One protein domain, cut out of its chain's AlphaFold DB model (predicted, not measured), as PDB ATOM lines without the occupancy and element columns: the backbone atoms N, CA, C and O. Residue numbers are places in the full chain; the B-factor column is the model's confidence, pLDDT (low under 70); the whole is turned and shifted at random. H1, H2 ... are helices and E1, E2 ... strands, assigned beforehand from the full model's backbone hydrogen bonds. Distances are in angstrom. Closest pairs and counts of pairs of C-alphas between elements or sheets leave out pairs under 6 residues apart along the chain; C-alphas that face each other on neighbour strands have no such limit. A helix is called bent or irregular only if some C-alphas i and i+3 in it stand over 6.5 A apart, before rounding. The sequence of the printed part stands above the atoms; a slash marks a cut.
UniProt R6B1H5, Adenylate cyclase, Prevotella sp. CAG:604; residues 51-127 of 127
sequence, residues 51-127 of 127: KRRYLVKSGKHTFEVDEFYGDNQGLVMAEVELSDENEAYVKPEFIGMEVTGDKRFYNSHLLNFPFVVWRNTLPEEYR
ATOM      1  N   LYS A  51      37.563  29.361   1.448       95.50
ATOM      2  CA  LYS A  51      37.338  30.766   1.124       95.50
ATOM      3  C   LYS A  51      35.959  31.237   1.547       95.50
ATOM      4  O   LYS A  51      34.985  30.483   1.507       95.50
ATOM      5  N   ARG A  52      35.859  32.530   1.833       95.44
ATOM      6  CA  ARG A  52      34.594  33.243   1.989       95.44
ATOM      7  C   ARG A  52      34.345  34.099   0.757       95.44
ATOM      8  O   ARG A  52      35.169  34.937   0.406       95.44
ATOM      9  N   ARG A  53      33.190  33.890   0.122       96.88
ATOM     10  CA  ARG A  53      32.757  34.651  -1.052       96.88
ATOM     11  C   ARG A  53      31.784  35.752  -0.653       96.88
ATOM     12  O   ARG A  53      30.706  35.473  -0.131       96.88
ATOM     13  N   TYR A  54      32.143  36.984  -0.968       96.06
ATOM     14  CA  TYR A  54      31.296  38.160  -0.868       96.06
ATOM     15  C   TYR A  54      30.746  38.521  -2.243       96.06
ATOM     16  O   TYR A  54      31.453  38.450  -3.244       96.06
ATOM     17  N   LEU A  55      29.481  38.930  -2.294       96.44
ATOM     18  CA  LEU A  55      28.840  39.394  -3.520       96.44
ATOM     19  C   LEU A  55      28.718  40.914  -3.463       96.44
ATOM     20  O   LEU A  55      27.940  41.445  -2.671       96.44
ATOM     21  N   VAL A  56      29.490  41.612  -4.293       96.50
ATOM     22  CA  VAL A  56      29.518  43.077  -4.333       96.50
ATOM     23  C   VAL A  56      28.859  43.559  -5.617       96.50
ATOM     24  O   VAL A  56      29.358  43.325  -6.716       96.50
ATOM     25  N   LYS A  57      27.721  44.246  -5.496       96.25
ATOM     26  CA  LYS A  57      27.049  44.840  -6.657       96.25
ATOM     27  C   LYS A  57      27.800  46.067  -7.160       96.25
ATOM     28  O   LYS A  57      28.130  46.949  -6.374       96.25
ATOM     29  N   SER A  58      27.981  46.147  -8.477       95.12
ATOM     30  CA  SER A  58      28.561  47.308  -9.148       95.12
ATOM     31  C   SER A  58      27.918  47.511 -10.517       95.12
ATOM     32  O   SER A  58      28.127  46.739 -11.454       95.12
ATOM     33  N   GLY A  59      27.075  48.539 -10.630       93.19
ATOM     34  CA  GLY A  59      26.260  48.758 -11.824       93.19
ATOM     35  C   GLY A  59      25.328  47.573 -12.102       93.19
ATOM     36  O   GLY A  59      24.471  47.242 -11.281       93.19
ATOM     37  N   LYS A  60      25.484  46.950 -13.276       93.38
ATOM     38  CA  LYS A  60      24.696  45.781 -13.708       93.38
ATOM     39  C   LYS A  60      25.304  44.449 -13.266       93.38
ATOM     40  O   LYS A  60      24.609  43.437 -13.287       93.38
ATOM     41  N   HIS A  61      26.564  44.458 -12.843       95.38
ATOM     42  CA  HIS A  61      27.327  43.259 -12.529       95.38
ATOM     43  C   HIS A  61      27.377  43.007 -11.025       95.38
ATOM     44  O   HIS A  61      27.140  43.891 -10.195       95.38
ATOM     45  N   THR A  62      27.684  41.766 -10.670       96.19
ATOM     46  CA  THR A  62      28.002  41.374  -9.299       96.19
ATOM     47  C   THR A  62      29.400  40.786  -9.307       96.19
ATOM     48  O   THR A  62      29.652  39.820 -10.017       96.19
ATOM     49  N   PHE A  63      30.292  41.392  -8.534       96.62
ATOM     50  CA  PHE A  63      31.636  40.888  -8.319       96.62
ATOM     51  C   PHE A  63      31.597  39.827  -7.226       96.62
ATOM     52  O   PHE A  63      31.063  40.062  -6.136       96.62
ATOM     53  N   GLU A  64      32.177  38.674  -7.515       97.19
ATOM     54  CA  GLU A  64      32.462  37.638  -6.537       97.19
ATOM     55  C   GLU A  64      33.833  37.920  -5.927       97.19
ATOM     56  O   GLU A  64      34.861  37.683  -6.557       97.19
ATOM     57  N   VAL A  65      33.853  38.461  -4.711       97.06
ATOM     58  CA  VAL A  65      35.086  38.753  -3.975       97.06
ATOM     59  C   VAL A  65      35.369  37.600  -3.021       97.06
ATOM     60  O   VAL A  65      34.661  37.402  -2.039       97.06
ATOM     61  N   ASP A  66      36.397  36.826  -3.327       97.31
ATOM     62  CA  ASP A  66      36.848  35.671  -2.570       97.31
ATOM     63  C   ASP A  66      38.017  36.039  -1.654       97.31
ATOM     64  O   ASP A  66      39.091  36.410  -2.121       97.31
ATOM     65  N   GLU A  67      37.818  35.878  -0.349       97.25
ATOM     66  CA  GLU A  67      38.881  35.887   0.658       97.25
ATOM     67  C   GLU A  67      39.290  34.441   0.952       97.25
ATOM     68  O   GLU A  67      38.459  33.650   1.403       97.25
ATOM     69  N   PHE A  68      40.545  34.082   0.679       96.38
ATOM     70  CA  PHE A  68      41.047  32.715   0.828       96.38
ATOM     71  C   PHE A  68      41.698  32.470   2.198       96.38
ATOM     72  O   PHE A  68      42.278  33.373   2.804       96.38
ATOM     73  N   TYR A  69      41.648  31.218   2.658       94.75
ATOM     74  CA  TYR A  69      42.189  30.766   3.944       94.75
ATOM     75  C   TYR A  69      43.161  29.582   3.793       94.75
ATOM     76  O   TYR A  69      43.405  29.073   2.693       94.75
ATOM     77  N   GLY A  70      43.748  29.151   4.915       93.00
ATOM     78  CA  GLY A  70      44.734  28.069   4.958       93.00
ATOM     79  C   GLY A  70      46.022  28.444   4.222       93.00
ATOM     80  O   GLY A  70      46.521  29.557   4.361       93.00
ATOM     81  N   ASP A  71      46.536  27.545   3.384       93.56
ATOM     82  CA  ASP A  71      47.758  27.801   2.600       93.56
ATOM     83  C   ASP A  71      47.590  28.928   1.560       93.56
ATOM     84  O   ASP A  71      48.573  29.433   1.009       93.56
ATOM     85  N   ASN A  72      46.344  29.339   1.291       95.50
ATOM     86  CA  ASN A  72      46.008  30.460   0.415       95.50
ATOM     87  C   ASN A  72      45.716  31.767   1.178       95.50
ATOM     88  O   ASN A  72      45.281  32.746   0.576       95.50
ATOM     89  N   GLN A  73      45.951  31.797   2.495       95.50
ATOM     90  CA  GLN A  73      45.657  32.952   3.337       95.50
ATOM     91  C   GLN A  73      46.407  34.217   2.896       95.50
ATOM     92  O   GLN A  73      47.600  34.181   2.591       95.50
ATOM     93  N   GLY A  74      45.690  35.345   2.911       94.12
ATOM     94  CA  GLY A  74      46.177  36.656   2.467       94.12
ATOM     95  C   GLY A  74      45.793  36.989   1.026       94.12
ATOM     96  O   GLY A  74      45.762  38.160   0.662       94.12
ATOM     97  N   LEU A  75      45.415  35.988   0.223       96.31
ATOM     98  CA  LEU A  75      44.889  36.222  -1.115       96.31
ATOM     99  C   LEU A  75      43.428  36.683  -1.044       96.31
ATOM    100  O   LEU A  75      42.563  35.975  -0.519       96.31
ATOM    101  N   VAL A  76      43.151  37.844  -1.636       96.38
ATOM    102  CA  VAL A  76      41.796  38.330  -1.917       96.38
ATOM    103  C   VAL A  76      41.677  38.556  -3.416       96.38
ATOM    104  O   VAL A  76      42.482  39.277  -4.005       96.38
ATOM    105  N   MET A  77      40.689  37.929  -4.045       96.12
ATOM    106  CA  MET A  77      40.488  37.992  -5.490       96.12
ATOM    107  C   MET A  77      39.052  38.374  -5.804       96.12
ATOM    108  O   MET A  77      38.134  37.924  -5.131       96.12
ATOM    109  N   ALA A  78      38.853  39.171  -6.844       96.00
ATOM    110  CA  ALA A  78      37.531  39.510  -7.338       96.00
ATOM    111  C   ALA A  78      37.357  38.999  -8.768       96.00
ATOM    112  O   ALA A  78      38.207  39.249  -9.620       96.00
ATOM    113  N   GLU A  79      36.250  38.312  -9.020       95.25
ATOM    114  CA  GLU A  79      35.856  37.817 -10.337       95.25
ATOM    115  C   GLU A  79      34.526  38.458 -10.748       95.25
ATOM    116  O   GLU A  79      33.651  38.697  -9.913       95.25
ATOM    117  N   VAL A  80      34.377  38.768 -12.034       94.88
ATOM    118  CA  VAL A  80      33.124  39.253 -12.616       94.88
ATOM    119  C   VAL A  80      32.847  38.473 -13.892       94.88
ATOM    120  O   VAL A  80      33.714  38.354 -14.755       94.88
ATOM    121  N   GLU A  81      31.643  37.922 -14.001       92.94
ATOM    122  CA  GLU A  81      31.194  37.254 -15.219       92.94
ATOM    123  C   GLU A  81      30.636  38.289 -16.202       92.94
ATOM    124  O   GLU A  81      29.772  39.098 -15.850       92.94
ATOM    125  N   LEU A  82      31.140  38.242 -17.435       92.19
ATOM    126  CA  LEU A  82      30.690  39.051 -18.564       92.19
ATOM    127  C   LEU A  82      30.096  38.133 -19.640       92.19
ATOM    128  O   LEU A  82      30.506  36.981 -19.791       92.19
ATOM    129  N   SER A  83      29.137  38.650 -20.396       90.19
ATOM    130  CA  SER A  83      28.499  37.974 -21.531       90.19
ATOM    131  C   SER A  83      29.465  37.832 -22.710       90.19
ATOM    132  O   SER A  83      29.396  36.849 -23.449       90.19
ATOM    133  N   ASP A  84      30.366  38.803 -22.873       91.25
ATOM    134  CA  ASP A  84      31.464  38.800 -23.834       91.25
ATOM    135  C   ASP A  84      32.627  39.689 -23.353       91.25
ATOM    136  O   ASP A  84      32.495  40.464 -22.408       91.25
ATOM    137  N   GLU A  85      33.787  39.567 -24.002       86.44
ATOM    138  CA  GLU A  85      35.029  40.248 -23.602       86.44
ATOM    139  C   GLU A  85      34.995  41.780 -23.741       86.44
ATOM    140  O   GLU A  85      35.797  42.464 -23.109       86.44
ATOM    141  N   ASN A  86      34.081  42.325 -24.553       89.19
ATOM    142  CA  ASN A  86      33.949  43.763 -24.789       89.19
ATOM    143  C   ASN A  86      32.812  44.381 -23.963       89.19
ATOM    144  O   ASN A  86      32.524  45.576 -24.100       89.19
ATOM    145  N   GLU A  87      32.147  43.594 -23.111       91.62
ATOM    146  CA  GLU A  87      31.077  44.090 -22.262       91.62
ATOM    147  C   GLU A  87      31.620  45.115 -21.256       91.62
ATOM    148  O   GLU A  87      32.494  44.837 -20.434       91.62
ATOM    149  N   ALA A  88      31.063  46.326 -21.292       91.12
ATOM    150  CA  ALA A  88      31.420  47.365 -20.342       91.12
ATOM    151  C   ALA A  88      30.895  47.028 -18.938       91.12
ATOM    152  O   ALA A  88      29.700  46.786 -18.750       91.12
ATOM    153  N   TYR A  89      31.769  47.115 -17.938       92.31
ATOM    154  CA  TYR A  89      31.431  46.915 -16.532       92.31
ATOM    155  C   TYR A  89      31.916  48.088 -15.674       92.31
ATOM    156  O   TYR A  89      32.840  48.820 -16.031       92.31
ATOM    157  N   VAL A  90      31.276  48.285 -14.519       93.44
ATOM    158  CA  VAL A  90      31.673  49.323 -13.558       93.44
ATOM    159  C   VAL A  90      32.621  48.694 -12.547       93.44
ATOM    160  O   VAL A  90      32.188  47.900 -11.714       93.44
ATOM    161  N   LYS A  91      33.912  49.027 -12.619       91.75
ATOM    162  CA  LYS A  91      34.942  48.517 -11.703       91.75
ATOM    163  C   LYS A  91      34.847  49.217 -10.333       91.75
ATOM    164  O   LYS A  91      34.992  50.438 -10.292       91.75
ATOM    165  N   PRO A  92      34.629  48.490  -9.219       93.00
ATOM    166  CA  PRO A  92      34.726  49.071  -7.878       93.00
ATOM    167  C   PRO A  92      36.132  49.602  -7.563       93.00
ATOM    168  O   PRO A  92      37.126  49.009  -7.979       93.00
ATOM    169  N   GLU A  93      36.223  50.671  -6.766       92.56
ATOM    170  CA  GLU A  93      37.499  51.344  -6.454       92.56
ATOM    171  C   GLU A  93      38.513  50.455  -5.720       92.56
ATOM    172  O   GLU A  93      39.716  50.625  -5.882       92.56
ATOM    173  N   PHE A  94      38.042  49.482  -4.938       91.19
ATOM    174  CA  PHE A  94      38.911  48.568  -4.190       91.19
ATOM    175  C   PHE A  94      39.561  47.482  -5.064       91.19
ATOM    176  O   PHE A  94      40.409  46.734  -4.580       91.19
ATOM    177  N   ILE A  95      39.160  47.346  -6.333       92.44
ATOM    178  CA  ILE A  95      39.739  46.347  -7.232       92.44
ATOM    179  C   ILE A  95      41.097  46.847  -7.729       92.44
ATOM    180  O   ILE A  95      41.177  47.799  -8.507       92.44
ATOM    181  N   GLY A  96      42.159  46.158  -7.320       91.88
ATOM    182  CA  GLY A  96      43.532  46.473  -7.705       91.88
ATOM    183  C   GLY A  96      43.937  45.916  -9.074       91.88
ATOM    184  O   GLY A  96      43.267  46.142 -10.092       91.88
ATOM    185  N   MET A  97      45.075  45.215  -9.068       93.38
ATOM    186  CA  MET A  97      45.719  44.602 -10.230       93.38
ATOM    187  C   MET A  97      44.786  43.633 -10.962       93.38
ATOM    188  O   MET A  97      44.151  42.774 -10.353       93.38
ATOM    189  N   GLU A  98      44.743  43.750 -12.288       93.25
ATOM    190  CA  GLU A  98      44.058  42.782 -13.136       93.25
ATOM    191  C   GLU A  98      44.922  41.532 -13.324       93.25
ATOM    192  O   GLU A  98      46.090  41.617 -13.695       93.25
ATOM    193  N   VAL A  99      44.329  40.368 -13.058       93.44
ATOM    194  CA  VAL A  99      44.995  39.056 -13.131       93.44
ATOM    195  C   VAL A  99      44.308  38.109 -14.118       93.44
ATOM    196  O   VAL A  99      44.548  36.901 -14.114       93.44
ATOM    197  N   THR A 100      43.446  38.649 -14.984       91.50
ATOM    198  CA  THR A 100      42.755  37.901 -16.038       91.50
ATOM    199  C   THR A 100      43.775  37.167 -16.912       91.50
ATOM    200  O   THR A 100      44.728  37.757 -17.416       91.50
ATOM    201  N   GLY A 101      43.602  35.856 -17.085       90.69
ATOM    202  CA  GLY A 101      44.522  35.023 -17.868       90.69
ATOM    203  C   GLY A 101      45.769  34.533 -17.116       90.69
ATOM    204  O   GLY A 101      46.449  33.625 -17.611       90.69
ATOM    205  N   ASP A 102      46.062  35.049 -15.918       93.88
ATOM    206  CA  ASP A 102      47.152  34.536 -15.090       93.88
ATOM    207  C   ASP A 102      46.727  33.244 -14.381       93.88
ATOM    208  O   ASP A 102      45.968  33.223 -13.409       93.88
ATOM    209  N   LYS A 103      47.286  32.133 -14.863       94.00
ATOM    210  CA  LYS A 103      46.987  30.786 -14.371       94.00
ATOM    211  C   LYS A 103      47.296  30.600 -12.886       94.00
ATOM    212  O   LYS A 103      46.724  29.683 -12.304       94.00
ATOM    213  N   ARG A 104      48.166  31.419 -12.275       94.56
ATOM    214  CA  ARG A 104      48.493  31.330 -10.839       94.56
ATOM    215  C   ARG A 104      47.267  31.542  -9.952       94.56
ATOM    216  O   ARG A 104      47.154  30.907  -8.909       94.56
ATOM    217  N   PHE A 105      46.328  32.369 -10.406       94.69
ATOM    218  CA  PHE A 105      45.117  32.735  -9.668       94.69
ATOM    219  C   PHE A 105      43.951  31.760  -9.892       94.69
ATOM    220  O   PHE A 105      42.895  31.885  -9.277       94.69
ATOM    221  N   TYR A 106      44.115  30.749 -10.751       93.25
ATOM    222  CA  TYR A 106      43.048  29.787 -11.015       93.25
ATOM    223  C   TYR A 106      42.925  28.806  -9.846       93.25
ATOM    224  O   TYR A 106      43.927  28.292  -9.356       93.25
ATOM    225  N   ASN A 107      41.695  28.438  -9.465       90.94
ATOM    226  CA  ASN A 107      41.450  27.462  -8.390       90.94
ATOM    227  C   ASN A 107      42.226  26.144  -8.593       90.94
ATOM    228  O   ASN A 107      42.743  25.565  -7.647       90.94
ATOM    229  N   SER A 108      42.354  25.657  -9.829       88.56
ATOM    230  CA  SER A 108      43.150  24.453 -10.106       88.56
ATOM    231  C   SER A 108      44.642  24.635  -9.807       88.56
ATOM    232  O   SER A 108      45.300  23.663  -9.440       88.56
ATOM    233  N   HIS A 109      45.179  25.847  -9.955       92.06
ATOM    234  CA  HIS A 109      46.553  26.167  -9.588       92.06
ATOM    235  C   HIS A 109      46.685  26.353  -8.079       92.06
ATOM    236  O   HIS A 109      47.523  25.681  -7.498       92.06
ATOM    237  N   LEU A 110      45.808  27.136  -7.439       93.25
ATOM    238  CA  LEU A 110      45.794  27.354  -5.980       93.25
ATOM    239  C   LEU A 110      45.684  26.054  -5.171       93.25
ATOM    240  O   LEU A 110      46.188  25.968  -4.056       93.25
ATOM    241  N   LEU A 111      45.030  25.039  -5.737       90.69
ATOM    242  CA  LEU A 111      44.935  23.713  -5.136       90.69
ATOM    243  C   LEU A 111      46.289  22.975  -5.138       90.69
ATOM    244  O   LEU A 111      46.647  22.341  -4.157       90.69
ATOM    245  N   ASN A 112      47.057  23.064  -6.231       90.38
ATOM    246  CA  ASN A 112      48.328  22.339  -6.387       90.38
ATOM    247  C   ASN A 112      49.559  23.145  -5.927       90.38
ATOM    248  O   ASN A 112      50.555  22.565  -5.504       90.38
ATOM    249  N   PHE A 113      49.493  24.469  -6.041       92.94
ATOM    250  CA  PHE A 113      50.539  25.443  -5.745       92.94
ATOM    251  C   PHE A 113      49.903  26.607  -4.972       92.94
ATOM    252  O   PHE A 113      49.500  27.613  -5.571       92.94
ATOM    253  N   PRO A 114      49.750  26.462  -3.647       93.94
ATOM    254  CA  PRO A 114      49.033  27.438  -2.844       93.94
ATOM    255  C   PRO A 114      49.777  28.771  -2.761       93.94
ATOM    256  O   PRO A 114      51.000  28.831  -2.923       93.94
ATOM    257  N   PHE A 115      49.035  29.844  -2.487       95.31
ATOM    258  CA  PHE A 115      49.521  31.226  -2.496       95.31
ATOM    259  C   PHE A 115      50.791  31.426  -1.666       95.31
ATOM    260  O   PHE A 115      51.716  32.100  -2.114       95.31
ATOM    261  N   VAL A 116      50.893  30.772  -0.503       94.81
ATOM    262  CA  VAL A 116      52.078  30.835   0.369       94.81
ATOM    263  C   VAL A 116      53.393  30.514  -0.358       94.81
ATOM    264  O   VAL A 116      54.438  31.061  -0.004       94.81
ATOM    265  N   VAL A 117      53.355  29.679  -1.403       94.75
ATOM    266  CA  VAL A 117      54.538  29.259  -2.171       94.75
ATOM    267  C   VAL A 117      55.018  30.348  -3.132       94.75
ATOM    268  O   VAL A 117      56.212  30.432  -3.416       94.75
ATOM    269  N   TRP A 118      54.118  31.191  -3.642       95.19
ATOM    270  CA  TRP A 118      54.427  32.115  -4.735       95.19
ATOM    271  C   TRP A 118      54.065  33.576  -4.468       95.19
ATOM    272  O   TRP A 118      54.397  34.418  -5.301       95.19
ATOM    273  N   ARG A 119      53.488  33.927  -3.312       95.12
ATOM    274  CA  ARG A 119      53.139  35.317  -2.950       95.12
ATOM    275  C   ARG A 119      54.291  36.307  -3.140       95.12
ATOM    276  O   ARG A 119      54.094  37.412  -3.624       95.12
ATOM    277  N   ASN A 120      55.528  35.880  -2.882       94.81
ATOM    278  CA  ASN A 120      56.722  36.725  -3.016       94.81
ATOM    279  C   ASN A 120      57.053  37.100  -4.471       94.81
ATOM    280  O   ASN A 120      57.882  37.979  -4.700       94.81
ATOM    281  N   THR A 121      56.424  36.444  -5.449       94.12
ATOM    282  CA  THR A 121      56.529  36.805  -6.870       94.12
ATOM    283  C   THR A 121      55.666  38.011  -7.244       94.12
ATOM    284  O   THR A 121      55.810  38.527  -8.352       94.12
ATOM    285  N   LEU A 122      54.782  38.465  -6.349       93.00
ATOM    286  CA  LEU A 122      53.980  39.670  -6.532       93.00
ATOM    287  C   LEU A 122      54.707  40.924  -6.003       93.00
ATOM    288  O   LEU A 122      55.589  40.814  -5.132       93.00
ATOM    289  N   PRO A 123      54.347  42.121  -6.514       91.81
ATOM    290  CA  PRO A 123      54.746  43.394  -5.919       91.81
ATOM    291  C   PRO A 123      54.375  43.454  -4.436       91.81
ATOM    292  O   PRO A 123      53.385  42.856  -4.028       91.81
ATOM    293  N   GLU A 124      55.163  44.169  -3.633       89.88
ATOM    294  CA  GLU A 124      55.034  44.183  -2.166       89.88
ATOM    295  C   GLU A 124      53.651  44.626  -1.669       89.88
ATOM    296  O   GLU A 124      53.155  44.080  -0.692       89.88
ATOM    297  N   GLU A 125      52.994  45.529  -2.395       89.31
ATOM    298  CA  GLU A 125      51.625  45.989  -2.126       89.31
ATOM    299  C   GLU A 125      50.533  44.916  -2.321       89.31
ATOM    300  O   GLU A 125      49.406  45.115  -1.877       89.31
ATOM    301  N   TYR A 126      50.861  43.782  -2.954       87.25
ATOM    302  CA  TYR A 126      49.948  42.666  -3.247       87.25
ATOM    303  C   TYR A 126      50.391  41.327  -2.620       87.25
ATOM    304  O   TYR A 126      49.939  40.270  -3.064       87.25
ATOM    305  N   ARG A 127      51.310  41.347  -1.644       83.00
ATOM    306  CA  ARG A 127      51.810  40.140  -0.954       83.00
ATOM    307  C   ARG A 127      50.982  39.732   0.255       83.00
ATOM    308  O   ARG A 127      50.462  40.631   0.946       83.00
TER     309      ARG A 127
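What this domain is: This is residues 51 to 127 of the 127 residues of the protein "Adenylate cyclase" of Prevotella sp. CAG:604 (UniProt R6B1H5). A small twisted sheet of three antiparallel strands, E1, E2 and E3, forms one side of this domain; from the end of E3 a long looping stretch, residues 81 to 106, swings out and folds back to two short helices, H1 and H2, which sit beyond the end of the sheet where E2 ends and E3 begins. The helices do not cover the sheet, and much of the body is made of loop. The printed part has 77 residues with three named strands and two named helices, in the order E1 E2 E3 H1 H2 along the chain, and the sheet's order is E1 - E2 - E3. The class is mixed, helices and strands, with under half of the residues in named elements. The whole is compact, with a radius of gyration of the C-alphas of 13.1 A and spans of 36 by 24 by 22 A.

Where its parts are: Find C-alpha 51 at (37.338, 30.766, 1.124); from there strand E1, residues 51 to 58, runs 21.4 A to C-alpha 58. Strand E2, residues 61 to 68, runs 21.9 A from C-alpha 61 at (27.327, 43.259, -12.529) to C-alpha 68 at (41.047, 32.715, 0.828). Strand E3, residues 76 to 80, is shorter, 13.8 A from Val 76 to Val 80. Go on past residues 81 to 106, which hold no named element, to helix H1, residues 107 to 112, 8.8 A long. Helix H2, residues 115 to 121, is the longest helix by residues and measures 10.0 A; it ends at C-alpha 121, at (56.529, 36.805, -6.870). H2 is irregular: C-alphas 117 and 120 are 7.8 A apart, where about 5 A is found in a regular helix.

How they stand to each other: Begin with the sheet, a meander, each strand the antiparallel neighbour of the one before. E2 is its inner strand, and E1 and E3 are its edge strands. E1 and E2 form a hairpin with 156 degrees between their directions; the C-alphas of Lys 51 and Phe 68 face each other at 4.2 A. Look there for N 54 and O 65, 2.8 A apart, and N 63 and O 56, 2.8 A apart, both within hydrogen-bond range. E2 and E3 are also a hairpin, again at 156 degrees, and the C-alphas of Val 65 and Ala 78 face each other at 4.2 A. Here N 66 and O 77 are 2.7 A apart and N 79 and O 64 are 2.9 A apart, within hydrogen-bond range. Walking outward, you find that H1 is not on the sheet, with 1 pair of C-alphas within 10 A, and that H2 is not on it either, also with 1 pair. H1 is apart from E1 and E2, and H2 is apart from E1, E2 and E3. H1 and H2 meet only through their link. In the helix backbones, 1 of 2 O i to N i+4 pairs is within hydrogen-bond range in H1 and 1 of 3 in H2, where 2 of 4 O i to N i+3 pairs are within range.

The domain as a whole: The two C-alphas farthest apart are those of Lys 60 and Val 117, at 36.0 A. The C-alphas of Lys 51 and Arg 127, the first and last printed, are 17.4 A apart, and Arg 127 is the chain's last residue. E3 has its centre nearest to the mean of the C-alphas, at 3.2 A, and H2 has its centre farthest, at 14.5 A. The links E1 to E2 and H1 to H2 are tight, E2 to E3 is short, and E3 to H1 is long, with 26 residues between them. The printed part has no cut. The mean pLDDT of the printed part is 93.5, and no printed residue of this model is under 70.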